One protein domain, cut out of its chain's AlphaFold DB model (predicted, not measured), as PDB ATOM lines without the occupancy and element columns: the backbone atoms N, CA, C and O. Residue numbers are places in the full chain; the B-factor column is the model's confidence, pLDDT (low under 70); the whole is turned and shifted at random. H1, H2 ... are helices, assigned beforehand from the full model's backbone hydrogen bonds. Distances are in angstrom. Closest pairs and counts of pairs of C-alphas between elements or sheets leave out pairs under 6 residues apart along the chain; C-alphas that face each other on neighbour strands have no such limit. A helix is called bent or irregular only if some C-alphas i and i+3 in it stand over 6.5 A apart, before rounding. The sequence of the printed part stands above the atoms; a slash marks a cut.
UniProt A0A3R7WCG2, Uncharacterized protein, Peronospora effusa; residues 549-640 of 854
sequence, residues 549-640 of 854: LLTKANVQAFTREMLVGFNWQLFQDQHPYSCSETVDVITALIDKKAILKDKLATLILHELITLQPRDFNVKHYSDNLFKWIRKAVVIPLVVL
ATOM      1  N   LEU A 549      88.373  65.846 -31.611       83.69
ATOM      2  CA  LEU A 549      88.268  64.979 -32.786       83.69
ATOM      3  C   LEU A 549      87.095  64.007 -32.592       83.69
ATOM      4  O   LEU A 549      87.042  63.305 -31.576       83.69
ATOM      5  N   LEU A 550      86.170  63.959 -33.556       91.44
ATOM      6  CA  LEU A 550      84.997  63.073 -33.557       91.44
ATOM      7  C   LEU A 550      85.415  61.617 -33.784       91.44
ATOM      8  O   LEU A 550      85.099  60.974 -34.783       91.44
ATOM      9  N   THR A 551      86.171  61.086 -32.834       93.62
ATOM     10  CA  THR A 551      86.489  59.675 -32.748       93.62
ATOM     11  C   THR A 551      85.291  58.943 -32.159       93.62
ATOM     12  O   THR A 551      84.526  59.479 -31.353       93.62
ATOM     13  N   LYS A 552      85.151  57.665 -32.512       95.62
ATOM     14  CA  LYS A 552      84.139  56.785 -31.922       95.62
ATOM     15  C   LYS A 552      84.171  56.813 -30.389       95.62
ATOM     16  O   LYS A 552      83.112  56.831 -29.778       95.62
ATOM     17  N   ALA A 553      85.356  56.828 -29.775       94.94
ATOM     18  CA  ALA A 553      85.496  56.867 -28.319       94.94
ATOM     19  C   ALA A 553      84.911  58.158 -27.725       94.94
ATOM     20  O   ALA A 553      84.113  58.084 -26.794       94.94
ATOM     21  N   ASN A 554      85.222  59.312 -28.322       93.44
ATOM     22  CA  ASN A 554      84.747  60.613 -27.846       93.44
ATOM     23  C   ASN A 554      83.228  60.754 -27.991       93.44
ATOM     24  O   ASN A 554      82.556  61.164 -27.053       93.44
ATOM     25  N   VAL A 555      82.663  60.327 -29.125       95.56
ATOM     26  CA  VAL A 555      81.206  60.357 -29.346       95.56
ATOM     27  C   VAL A 555      80.477  59.440 -28.362       95.56
ATOM     28  O   VAL A 555      79.418  59.790 -27.845       95.56
ATOM     29  N   GLN A 556      81.048  58.270 -28.063       96.12
ATOM     30  CA  GLN A 556      80.480  57.357 -27.073       96.12
ATOM     31  C   GLN A 556      80.598  57.898 -25.643       96.12
ATOM     32  O   GLN A 556      79.658  57.720 -24.873       96.12
ATOM     33  N   ALA A 557      81.706  58.558 -25.296       94.19
ATOM     34  CA  ALA A 557      81.884  59.216 -24.002       94.19
ATOM     35  C   ALA A 557      80.876  60.360 -23.823       94.19
ATOM     36  O   ALA A 557      80.115  60.336 -22.861       94.19
ATOM     37  N   PHE A 558      80.768  61.254 -24.811       94.50
ATOM     38  CA  PHE A 558      79.775  62.331 -24.845       94.50
ATOM     39  C   PHE A 558      78.341  61.800 -24.712       94.50
ATOM     40  O   PHE A 558      77.552  62.292 -23.913       94.50
ATOM     41  N   THR A 559      78.009  60.732 -25.449       96.88
ATOM     42  CA  THR A 559      76.686  60.093 -25.354       96.88
ATOM     43  C   THR A 559      76.411  59.592 -23.939       96.88
ATOM     44  O   THR A 559      75.301  59.745 -23.450       96.88
ATOM     45  N   ARG A 560      77.396  58.980 -23.269       95.88
ATOM     46  CA  ARG A 560      77.222  58.496 -21.892       95.88
ATOM     47  C   ARG A 560      77.052  59.648 -20.913       95.88
ATOM     48  O   ARG A 560      76.183  59.553 -20.060       95.88
ATOM     49  N   GLU A 561      77.832  60.712 -21.069       94.56
ATOM     50  CA  GLU A 561      77.756  61.914 -20.237       94.56
ATOM     51  C   GLU A 561      76.378  62.581 -20.333       94.56
ATOM     52  O   GLU A 561      75.750  62.823 -19.308       94.56
ATOM     53  N   MET A 562      75.834  62.732 -21.545       94.81
ATOM     54  CA  MET A 562      74.469  63.236 -21.773       94.81
ATOM     55  C   MET A 562      73.370  62.361 -21.150       94.81
ATOM     56  O   MET A 562      72.257  62.832 -20.920       94.81
ATOM     57  N   LEU A 563      73.653  61.077 -20.907       96.12
ATOM     58  CA  LEU A 563      72.714  60.150 -20.276       96.12
ATOM     59  C   LEU A 563      72.828  60.125 -18.746       96.12
ATOM     60  O   LEU A 563      71.933  59.587 -18.088       96.12
ATOM     61  N   VAL A 564      73.878  60.714 -18.162       94.00
ATOM     62  CA  VAL A 564      73.998  60.860 -16.706       94.00
ATOM     63  C   VAL A 564      72.938  61.851 -16.223       94.00
ATOM     64  O   VAL A 564      72.887  62.994 -16.663       94.00
ATOM     65  N   GLY A 565      72.056  61.404 -15.326       91.81
ATOM     66  CA  GLY A 565      70.943  62.221 -14.826       91.81
ATOM     67  C   GLY A 565      69.785  62.400 -15.816       91.81
ATOM     68  O   GLY A 565      68.868  63.178 -15.550       91.81
ATOM     69  N   PHE A 566      69.790  61.684 -16.946       95.81
ATOM     70  CA  PHE A 566      68.707  61.754 -17.921       95.81
ATOM     71  C   PHE A 566      67.386  61.254 -17.320       95.81
ATOM     72  O   PHE A 566      67.293  60.130 -16.818       95.81
ATOM     73  N   ASN A 567      66.343  62.087 -17.378       95.69
ATOM     74  CA  ASN A 567      65.023  61.745 -16.853       95.69
ATOM     75  C   ASN A 567      64.283  60.817 -17.827       95.69
ATOM     76  O   ASN A 567      63.526  61.256 -18.696       95.69
ATOM     77  N   TRP A 568      64.519  59.515 -17.668       94.81
ATOM     78  CA  TRP A 568      63.935  58.483 -18.518       94.81
ATOM     79  C   TRP A 568      62.408  58.462 -18.488       94.81
ATOM     80  O   TRP A 568      61.800  58.220 -19.525       94.81
ATOM     81  N   GLN A 569      61.792  58.744 -17.339       92.00
ATOM     82  CA  GLN A 569      60.337  58.736 -17.195       92.00
ATOM     83  C   GLN A 569      59.698  59.850 -18.030       92.00
ATOM     84  O   GLN A 569      58.836  59.584 -18.862       92.00
ATOM     85  N   LEU A 570      60.219  61.077 -17.919       94.06
ATOM     86  CA  LEU A 570      59.760  62.196 -18.741       94.06
ATOM     87  C   LEU A 570      59.962  61.929 -20.241       94.06
ATOM     88  O   LEU A 570      59.119  62.297 -21.059       94.06
ATOM     89  N   PHE A 571      61.072  61.287 -20.614       95.12
ATOM     90  CA  PHE A 571      61.334  60.920 -22.006       95.12
ATOM     91  C   PHE A 571      60.313  59.905 -22.539       95.12
ATOM     92  O   PHE A 571      59.870  60.028 -23.681       95.12
ATOM     93  N   GLN A 572      59.903  58.932 -21.723       91.00
ATOM     94  CA  GLN A 572      58.836  58.000 -22.091       91.00
ATOM     95  C   GLN A 572      57.494  58.698 -22.269       91.00
ATOM     96  O   GLN A 572      56.822  58.452 -23.269       91.00
ATOM     97  N   ASP A 573      57.145  59.600 -21.352       90.94
ATOM     98  CA  ASP A 573      55.890  60.351 -21.404       90.94
ATOM     99  C   ASP A 573      55.789  61.204 -22.679       90.94
ATOM    100  O   ASP A 573      54.721  61.330 -23.279       90.94
ATOM    101  N   GLN A 574      56.911  61.769 -23.133       93.31
ATOM    102  CA  GLN A 574      56.982  62.567 -24.364       93.31
ATOM    103  C   GLN A 574      57.038  61.722 -25.641       93.31
ATOM    104  O   GLN A 574      56.737  62.210 -26.736       93.31
ATOM    105  N   HIS A 575      57.427  60.455 -25.526       91.31
ATOM    106  CA  HIS A 575      57.573  59.542 -26.650       91.31
ATOM    107  C   HIS A 575      56.834  58.230 -26.396       91.31
ATOM    108  O   HIS A 575      57.475  57.172 -26.416       91.31
ATOM    109  N   PRO A 576      55.495  58.284 -26.232       90.38
ATOM    110  CA  PRO A 576      54.702  57.096 -25.982       90.38
ATOM    111  C   PRO A 576      54.963  56.068 -27.083       90.38
ATOM    112  O   PRO A 576      54.967  56.378 -28.280       90.38
ATOM    113  N   TYR A 577      55.261  54.845 -26.655       88.56
ATOM    114  CA  TYR A 577      55.414  53.710 -27.547       88.56
ATOM    115  C   TYR A 577      54.031  53.107 -27.771       88.56
ATOM    116  O   TYR A 577      53.449  52.517 -26.865       88.56
ATOM    117  N   SER A 578      53.495  53.280 -28.974       87.00
ATOM    118  CA  SER A 578      52.315  52.550 -29.418       87.00
ATOM    119  C   SER A 578      52.786  51.202 -29.947       87.00
ATOM    120  O   SER A 578      53.328  51.128 -31.048       87.00
ATOM    121  N   CYS A 579      52.633  50.152 -29.143       80.62
ATOM    122  CA  CYS A 579      52.839  48.791 -29.620       80.62
ATOM    123  C   CYS A 579      51.803  48.516 -30.717       80.62
ATOM    124  O   CYS A 579      50.610  48.686 -30.467       80.62
ATOM    125  N   SER A 580      52.222  48.113 -31.921       77.25
ATOM    126  CA  SER A 580      51.266  47.475 -32.832       77.25
ATOM    127  C   SER A 580      50.906  46.115 -32.241       77.25
ATOM    128  O   SER A 580      51.786  45.478 -31.662       77.25
ATOM    129  N   GLU A 581      49.645  45.696 -32.369       80.69
ATOM    130  CA  GLU A 581      49.078  44.428 -31.877       80.69
ATOM    131  C   GLU A 581      49.896  43.202 -32.326       80.69
ATOM    132  O   GLU A 581      49.561  42.505 -33.279       80.69
ATOM    133  N   THR A 582      51.014  42.943 -31.661       64.38
ATOM    134  CA  THR A 582      51.898  41.810 -31.918       64.38
ATOM    135  C   THR A 582      51.898  40.934 -30.676       64.38
ATOM    136  O   THR A 582      51.873  41.418 -29.549       64.38
ATOM    137  N   VAL A 583      51.837  39.625 -30.909       70.69
ATOM    138  CA  VAL A 583      51.435  38.611 -29.920       70.69
ATOM    139  C   VAL A 583      52.576  38.230 -28.960       70.69
ATOM    140  O   VAL A 583      52.344  37.542 -27.972       70.69
ATOM    141  N   ASP A 584      53.802  38.702 -29.200       90.12
ATOM    142  CA  ASP A 584      54.974  38.356 -28.393       90.12
ATOM    143  C   ASP A 584      55.544  39.568 -27.637       90.12
ATOM    144  O   ASP A 584      56.092  40.507 -28.221       90.12
ATOM    145  N   VAL A 585      55.455  39.501 -26.306       89.06
ATOM    146  CA  VAL A 585      55.963  40.503 -25.359       89.06
ATOM    147  C   VAL A 585      57.465  40.738 -25.539       89.06
ATOM    148  O   VAL A 585      57.933  41.872 -25.417       89.06
ATOM    149  N   ILE A 586      58.237  39.695 -25.860       91.06
ATOM    150  CA  ILE A 586      59.690  39.815 -26.036       91.06
ATOM    151  C   ILE A 586      59.994  40.634 -27.290       91.06
ATOM    152  O   ILE A 586      60.795  41.573 -27.237       91.06
ATOM    153  N   THR A 587      59.317  40.326 -28.395       90.88
ATOM    154  CA  THR A 587      59.436  41.081 -29.646       90.88
ATOM    155  C   THR A 587      59.025  42.546 -29.447       90.88
ATOM    156  O   THR A 587      59.783  43.448 -29.808       90.88
ATOM    157  N   ALA A 588      57.917  42.804 -28.742       90.12
ATOM    158  CA  ALA A 588      57.477  44.161 -28.409       90.12
ATOM    159  C   ALA A 588      58.513  44.944 -27.574       90.12
ATOM    160  O   ALA A 588      58.746  46.133 -27.810       90.12
ATOM    161  N   LEU A 589      59.189  44.295 -26.620       92.06
ATOM    162  CA  LEU A 589      60.253  44.920 -25.824       92.06
ATOM    163  C   LEU A 589      61.505  45.230 -26.655       92.06
ATOM    164  O   LEU A 589      62.126  46.283 -26.461       92.06
ATOM    165  N   ILE A 590      61.882  44.342 -27.581       93.56
ATOM    166  CA  ILE A 590      63.000  44.561 -28.509       93.56
ATOM    167  C   ILE A 590      62.701  45.761 -29.414       93.56
ATOM    168  O   ILE A 590      63.550  46.652 -29.545       93.56
ATOM    169  N   ASP A 591      61.482  45.845 -29.943       92.62
ATOM    170  CA  ASP A 591      61.039  46.946 -30.796       92.62
ATOM    171  C   ASP A 591      60.951  48.264 -30.022       92.62
ATOM    172  O   ASP A 591      61.503  49.280 -30.459       92.62
ATOM    173  N   LYS A 592      60.366  48.257 -28.816       93.19
ATOM    174  CA  LYS A 592      60.344  49.420 -27.910       93.19
ATOM    175  C   LYS A 592      61.757  49.930 -27.642       93.19
ATOM    176  O   LYS A 592      62.023  51.128 -27.765       93.19
ATOM    177  N   LYS A 593      62.696  49.030 -27.333       95.06
ATOM    178  CA  LYS A 593      64.105  49.375 -27.104       95.06
ATOM    179  C   LYS A 593      64.753  49.966 -28.355       95.06
ATOM    180  O   LYS A 593      65.485  50.948 -28.237       95.06
ATOM    181  N   ALA A 594      64.513  49.391 -29.532       95.25
ATOM    182  CA  ALA A 594      65.071  49.880 -30.787       95.25
ATOM    183  C   ALA A 594      64.570  51.295 -31.121       95.25
ATOM    184  O   ALA A 594      65.392  52.175 -31.377       95.25
ATOM    185  N   ILE A 595      63.259  51.533 -31.017       95.00
ATOM    186  CA  ILE A 595      62.641  52.835 -31.304       95.00
ATOM    187  C   ILE A 595      63.115  53.907 -30.321       95.00
ATOM    188  O   ILE A 595      63.472  55.011 -30.737       95.00
ATOM    189  N   LEU A 596      63.150  53.605 -29.018       95.06
ATOM    190  CA  LEU A 596      63.633  54.562 -28.018       95.06
ATOM    191  C   LEU A 596      65.113  54.896 -28.230       95.06
ATOM    192  O   LEU A 596      65.489  56.065 -28.137       95.06
ATOM    193  N   LYS A 597      65.944  53.901 -28.578       96.75
ATOM    194  CA  LYS A 597      67.351  54.133 -28.928       96.75
ATOM    195  C   LYS A 597      67.497  55.050 -30.135       96.75
ATOM    196  O   LYS A 597      68.362  55.917 -30.105       96.75
ATOM    197  N   ASP A 598      66.668  54.885 -31.160       96.62
ATOM    198  CA  ASP A 598      66.727  55.715 -32.365       96.62
ATOM    199  C   ASP A 598      66.281  57.151 -32.115       96.62
ATOM    200  O   ASP A 598      66.951  58.094 -32.542       96.62
ATOM    201  N   LYS A 599      65.198  57.338 -31.353       96.56
ATOM    202  CA  LYS A 599      64.744  58.672 -30.944       96.56
ATOM    203  C   LYS A 599      65.811  59.388 -30.121       96.56
ATOM    204  O   LYS A 599      66.162  60.525 -30.427       96.56
ATOM    205  N   LEU A 600      66.377  58.709 -29.124       96.81
ATOM    206  CA  LEU A 600      67.395  59.300 -28.262       96.81
ATOM    207  C   LEU A 600      68.700  59.568 -29.016       96.81
ATOM    208  O   LEU A 600      69.287  60.635 -28.859       96.81
ATOM    209  N   ALA A 601      69.120  58.652 -29.893       97.25
ATOM    210  CA  ALA A 601      70.286  58.861 -30.742       97.25
ATOM    211  C   ALA A 601      70.105  60.057 -31.684       97.25
ATOM    212  O   ALA A 601      71.061  60.788 -31.915       97.25
ATOM    213  N   THR A 602      68.886  60.300 -32.173       96.38
ATOM    214  CA  THR A 602      68.569  61.474 -33.000       96.38
ATOM    215  C   THR A 602      68.698  62.775 -32.205       96.38
ATOM    216  O   THR A 602      69.284  63.733 -32.703       96.38
ATOM    217  N   LEU A 603      68.200  62.813 -30.962       96.44
ATOM    218  CA  LEU A 603      68.311  63.991 -30.093       96.44
ATOM    219  C   LEU A 603      69.764  64.283 -29.707       96.44
ATOM    220  O   LEU A 603      70.211  65.420 -29.821       96.44
ATOM    221  N   ILE A 604      70.521  63.255 -29.315       96.38
ATOM    222  CA  ILE A 604      71.941  63.403 -28.970       96.38
ATOM    223  C   ILE A 604      72.756  63.790 -30.205       96.38
ATOM    224  O   ILE A 604      73.668  64.600 -30.096       96.38
ATOM    225  N   LEU A 605      72.426  63.261 -31.389       95.81
ATOM    226  CA  LEU A 605      73.075  63.667 -32.635       95.81
ATOM    227  C   LEU A 605      72.798  65.138 -32.953       95.81
ATOM    228  O   LEU A 605      73.718  65.842 -33.354       95.81
ATOM    229  N   HIS A 606      71.561  65.605 -32.767       94.94
ATOM    230  CA  HIS A 606      71.222  67.014 -32.946       94.94
ATOM    231  C   HIS A 606      72.052  67.903 -32.014       94.94
ATOM    232  O   HIS A 606      72.657  68.861 -32.485       94.94
ATOM    233  N   GLU A 607      72.144  67.543 -30.732       94.44
ATOM    234  CA  GLU A 607      72.934  68.295 -29.751       94.44
ATOM    235  C   GLU A 607      74.439  68.243 -30.054       94.44
ATOM    236  O   GLU A 607      75.141  69.248 -29.995       94.44
ATOM    237  N   LEU A 608      74.949  67.078 -30.465       93.19
ATOM    238  CA  LEU A 608      76.344  66.938 -30.872       93.19
ATOM    239  C   LEU A 608      76.662  67.857 -32.058       93.19
ATOM    240  O   LEU A 608      77.714  68.485 -32.062       93.19
ATOM    241  N   ILE A 609      75.759  67.951 -33.042       92.31
ATOM    242  CA  ILE A 609      75.910  68.815 -34.222       92.31
ATOM    243  C   ILE A 609      75.856  70.297 -33.839       92.31
ATOM    244  O   ILE A 609      76.623  71.073 -34.403       92.31
ATOM    245  N   THR A 610      74.995  70.706 -32.901       89.25
ATOM    246  CA  THR A 610      74.926  72.113 -32.463       89.25
ATOM    247  C   THR A 610      76.182  72.570 -31.730       89.25
ATOM    248  O   THR A 610      76.470  73.764 -31.734       89.25
ATOM    249  N   LEU A 611      76.938  71.634 -31.149       88.06
ATOM    250  CA  LEU A 611      78.236  71.893 -30.522       88.06
ATOM    251  C   LEU A 611      79.411  71.888 -31.513       88.06
ATOM    252  O   LEU A 611      80.509  72.302 -31.151       88.06
ATOM    253  N   GLN A 612      79.223  71.412 -32.751       88.06
ATOM    254  CA  GLN A 612      80.296  71.431 -33.746       88.06
ATOM    255  C   GLN A 612      80.456  72.822 -34.394       88.06
ATOM    256  O   GLN A 612      79.477  73.560 -34.543       88.06
ATOM    257  N   PRO A 613      81.676  73.173 -34.849       85.06
ATOM    258  CA  PRO A 613      81.926  74.366 -35.656       85.06
ATOM    259  C   PRO A 613      80.991  74.483 -36.874       85.06
ATOM    260  O   PRO A 613      80.566  73.482 -37.451       85.06
ATOM    261  N   ARG A 614      80.677  75.714 -37.309       83.88
ATOM    262  CA  ARG A 614      79.720  75.974 -38.414       83.88
ATOM    263  C   ARG A 614      80.133  75.363 -39.760       83.88
ATOM    264  O   ARG A 614      79.283  75.178 -40.626       83.88
ATOM    265  N   ASP A 615      81.416  75.097 -39.946       85.25
ATOM    266  CA  ASP A 615      82.014  74.453 -41.115       85.25
ATOM    267  C   ASP A 615      81.981  72.913 -41.048       85.25
ATOM    268  O   ASP A 615      82.348  72.241 -42.016       85.25
ATOM    269  N   PHE A 616      81.477  72.330 -39.956       86.38
ATOM    270  CA  PHE A 616      81.332  70.888 -39.817       86.38
ATOM    271  C   PHE A 616      80.299  70.316 -40.804       86.38
ATOM    272  O   PHE A 616      79.085  70.512 -40.688       86.38
ATOM    273  N   ASN A 617      80.777  69.551 -41.788       87.94
ATOM    274  CA  ASN A 617      79.920  68.908 -42.778       87.94
ATOM    275  C   ASN A 617      79.284  67.623 -42.223       87.94
ATOM    276  O   ASN A 617      79.804  66.517 -42.395       87.94
ATOM    277  N   VAL A 618      78.104  67.775 -41.618       88.25
ATOM    278  CA  VAL A 618      77.294  66.685 -41.045       88.25
ATOM    279  C   VAL A 618      77.101  65.514 -42.014       88.25
ATOM    280  O   VAL A 618      77.113  64.361 -41.587       88.25
ATOM    281  N   LYS A 619      76.972  65.775 -43.322       90.75
ATOM    282  CA  LYS A 619      76.683  64.731 -44.321       90.75
ATOM    283  C   LYS A 619      77.793  63.691 -44.445       90.75
ATOM    284  O   LYS A 619      77.515  62.564 -44.827       90.75
ATOM    285  N   HIS A 620      79.037  64.055 -44.138       89.38
ATOM    286  CA  HIS A 620      80.167  63.136 -44.274       89.38
ATOM    287  C   HIS A 620      80.274  62.157 -43.088       89.38
ATOM    288  O   HIS A 620      80.928  61.118 -43.187       89.38
ATOM    289  N   TYR A 621      79.629  62.474 -41.962       87.50
ATOM    290  CA  TYR A 621      79.773  61.726 -40.713       87.50
ATOM    291  C   TYR A 621      78.447  61.207 -40.142       87.50
ATOM    292  O   TYR A 621      78.487  60.382 -39.230       87.50
ATOM    293  N   SER A 622      77.291  61.631 -40.669       86.19
ATOM    294  CA  SER A 622      75.962  61.369 -40.090       86.19
ATOM    295  C   SER A 622      75.716  59.897 -39.765       86.19
ATOM    296  O   SER A 622      75.314  59.579 -38.647       86.19
ATOM    297  N   ASP A 623      76.022  58.995 -40.696       90.38
ATOM    298  CA  ASP A 623      75.665  57.578 -40.563       90.38
ATOM    299  C   ASP A 623      76.547  56.870 -39.526       90.38
ATOM    300  O   ASP A 623      76.078  56.062 -38.718       90.38
ATOM    301  N   ASN A 624      77.833  57.229 -39.493       95.25
ATOM    302  CA  ASN A 624      78.780  56.707 -38.513       95.25
ATOM    303  C   ASN A 624      78.496  57.263 -37.114       95.25
ATOM    304  O   ASN A 624      78.457  56.489 -36.156       95.25
ATOM    305  N   LEU A 625      78.236  58.569 -37.000       95.81
ATOM    306  CA  LEU A 625      77.906  59.223 -35.734       95.81
ATOM    307  C   LEU A 625      76.628  58.640 -35.138       95.81
ATOM    308  O   LEU A 625      76.641  58.208 -33.987       95.81
ATOM    309  N   PHE A 626      75.559  58.534 -35.931       96.81
ATOM    310  CA  PHE A 626      74.301  57.949 -35.477       96.81
ATOM    311  C   PHE A 626      74.499  56.514 -34.975       96.81
ATOM    312  O   PHE A 626      74.044  56.163 -33.885       96.81
ATOM    313  N   LYS A 627      75.261  55.689 -35.707       97.62
ATOM    314  CA  LYS A 627      75.586  54.314 -35.297       97.62
ATOM    315  C   LYS A 627      76.400  54.263 -34.001       97.62
ATOM    316  O   LYS A 627      76.175  53.377 -33.172       97.62
ATOM    317  N   TRP A 628      77.350  55.177 -33.807       97.94
ATOM    318  CA  TRP A 628      78.164  55.240 -32.588       97.94
ATOM    319  C   TRP A 628      77.343  55.671 -31.374       97.94
ATOM    320  O   TRP A 628      77.429  55.003 -30.339       97.94
ATOM    321  N   ILE A 629      76.507  56.702 -31.528       97.75
ATOM    322  CA  ILE A 629      75.581  57.192 -30.502       97.75
ATOM    323  C   ILE A 629      74.583  56.088 -30.141       97.75
ATOM    324  O   ILE A 629      74.516  55.674 -28.985       97.75
ATOM    325  N   ARG A 630      73.888  55.500 -31.126       97.69
ATOM    326  CA  ARG A 630      72.922  54.401 -30.917       97.69
ATOM    327  C   ARG A 630      73.535  53.217 -30.161       97.69
ATOM    328  O   ARG A 630      72.865  52.588 -29.337       97.69
ATOM    329  N   LYS A 631      74.811  52.905 -30.422       97.75
ATOM    330  CA  LYS A 631      75.547  51.847 -29.710       97.75
ATOM    331  C   LYS A 631      75.893  52.233 -28.266       97.75
ATOM    332  O   LYS A 631      75.919  51.344 -27.420       97.75
ATOM    333  N   ALA A 632      76.163  53.508 -27.987       97.62
ATOM    334  CA  ALA A 632      76.455  53.997 -26.638       97.62
ATOM    335  C   ALA A 632      75.211  54.202 -25.766       97.62
ATOM    336  O   ALA A 632      75.335  54.126 -24.548       97.62
ATOM    337  N   VAL A 633      74.029  54.404 -26.357       97.88
ATOM    338  CA  VAL A 633      72.780  54.503 -25.594       97.88
ATOM    339  C   VAL A 633      72.488  53.184 -24.871       97.88
ATOM    340  O   VAL A 633      72.225  52.147 -25.498       97.88
ATOM    341  N   VAL A 634      72.477  53.239 -23.541       96.69
ATOM    342  CA  VAL A 634      72.040  52.160 -22.652       96.69
ATOM    343  C   VAL A 634      70.750  52.613 -21.981       96.69
ATOM    344  O   VAL A 634      70.755  53.565 -21.213       96.69
ATOM    345  N   ILE A 635      69.640  51.952 -22.312       96.12
ATOM    346  CA  ILE A 635      68.334  52.216 -21.698       96.12
ATOM    347  C   ILE A 635      68.212  51.298 -20.476       96.12
ATOM    348  O   ILE A 635      68.352  50.083 -20.661       96.12
ATOM    349  N   PRO A 636      67.967  51.830 -19.264       95.56
ATOM    350  CA  PRO A 636      67.754  51.015 -18.074       95.56
ATOM    351  C   PRO A 636      66.589  50.040 -18.261       95.56
ATOM    352  O   PRO A 636      65.577  50.382 -18.872       95.56
ATOM    353  N   LEU A 637      66.710  48.830 -17.710       93.31
ATOM    354  CA  LEU A 637      65.678  47.799 -17.863       93.31
ATOM    355  C   LEU A 637      64.329  48.256 -17.295       93.31
ATOM    356  O   LEU A 637      63.318  48.053 -17.952       93.31
ATOM    357  N   VAL A 638      64.342  48.973 -16.165       92.25
ATOM    358  CA  VAL A 638      63.150  49.545 -15.507       92.25
ATOM    359  C   VAL A 638      62.328  50.427 -16.452       92.25
ATOM    360  O   VAL A 638      61.112  50.464 -16.362       92.25
ATOM    361  N   VAL A 639      62.978  51.102 -17.401       91.75
ATOM    362  CA  VAL A 639      62.319  51.929 -18.423       91.75
ATOM    363  C   VAL A 639      61.691  51.028 -19.491       91.75
ATOM    364  O   VAL A 639      60.609  51.279 -20.005       91.75
ATOM    365  N   LEU A 640      62.332  49.924 -19.858       92.56
ATOM    366  CA  LEU A 640      61.754  49.010 -20.843       92.56
ATOM    367  C   LEU A 640      60.542  48.264 -20.273       92.56
ATOM    368  O   LEU A 640      59.528  48.170 -20.966       92.56
TER     369      LEU A 640
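What this domain is: This is residues 549 to 640 of the 854 residues of an uncharacterized protein of Peronospora effusa (UniProt A0A3R7WCG2). One long helix, H3, makes the longest axis of an elongated body; H4 packs on the part of H3 from residues 597 to 609, and H1 packs on H4, standing crosswise to H3. H2 and the short H5 have the centres farthest from the mean of the C-alphas, and residues 581 to 587, of which 585 to 587 belong to H3, stick out at the end of H3 where it begins, away from H4. The printed part has 92 residues with five named helices, H1 to H5 in order along the chain, and no named strand; the class is all helix. It is only just compact, close to loose, with a radius of gyration of the C-alphas of 14.6 A, and spans 47 by 26 by 22 A.

Where its parts are: H3, residues 585 to 610, is the longest helix, 37.5 A from C-alpha 585 at (55.963, 40.503, -25.359) to C-alpha 610 at (74.926, 72.113, -32.463). H4, residues 618 to 632, measures 19.2 A and is irregular: C-alphas 620 and 623 are 8.1 A apart. H1, residues 552 to 563, begins with C-alpha 552 at (84.139, 56.785, -31.922) and measures 16.7 A. H2 holds residues 568 to 574, 10.0 A long. H5, residues 637 to 640, is 5.1 A long and ends with C-alpha 640 at (61.754, 49.010, -20.843).

How they stand to each other: H3 touches H4 with residues 597 to 609 alone; their closest C-alphas, of Ala 601 and Arg 630, are 5.2 A apart. The two helices run opposite ways at a steep tilt of 45 degrees. H4 also touches H1, with the closest C-alphas, of Gln 556 and Ala 632, 5.3 A apart; they run the same way at a steep tilt of 61 degrees. H1 and H3 are close but not clearly touching, about perpendicular at 76 degrees, with the C-alphas of Thr 559 and Ile 604 closest at 6.8 A. H3 only just touches H5, with residues 589 to 593 alone and 3 pairs of C-alphas within 8 A; the closest, of Leu 589 and Leu 640, are 6.6 A apart. H5 only just touches H2, also with 3 such pairs, the C-alphas of Trp 568 and Val 639 closest at 6.8 A. H2 and H3 are only just apart, at 8.4 A, and H2 and H4 are apart. In H1, H2 and H3 every O i to N i+4 pair is within hydrogen-bond range, in H4 9 of 11 are, and H5 is too short for such a pair.

The domain as a whole: The two C-alphas farthest apart, those of Val 583 and Asp 615, are 48.4 A from each other. The printed part has no cut. The links H1 to H2 and H4 to H5 are tight, the links H2 to H3 and H3 to H4 are short, and no link is long. The mean pLDDT of the printed part is 92.1, and residue 582 is the one printed residue under 70.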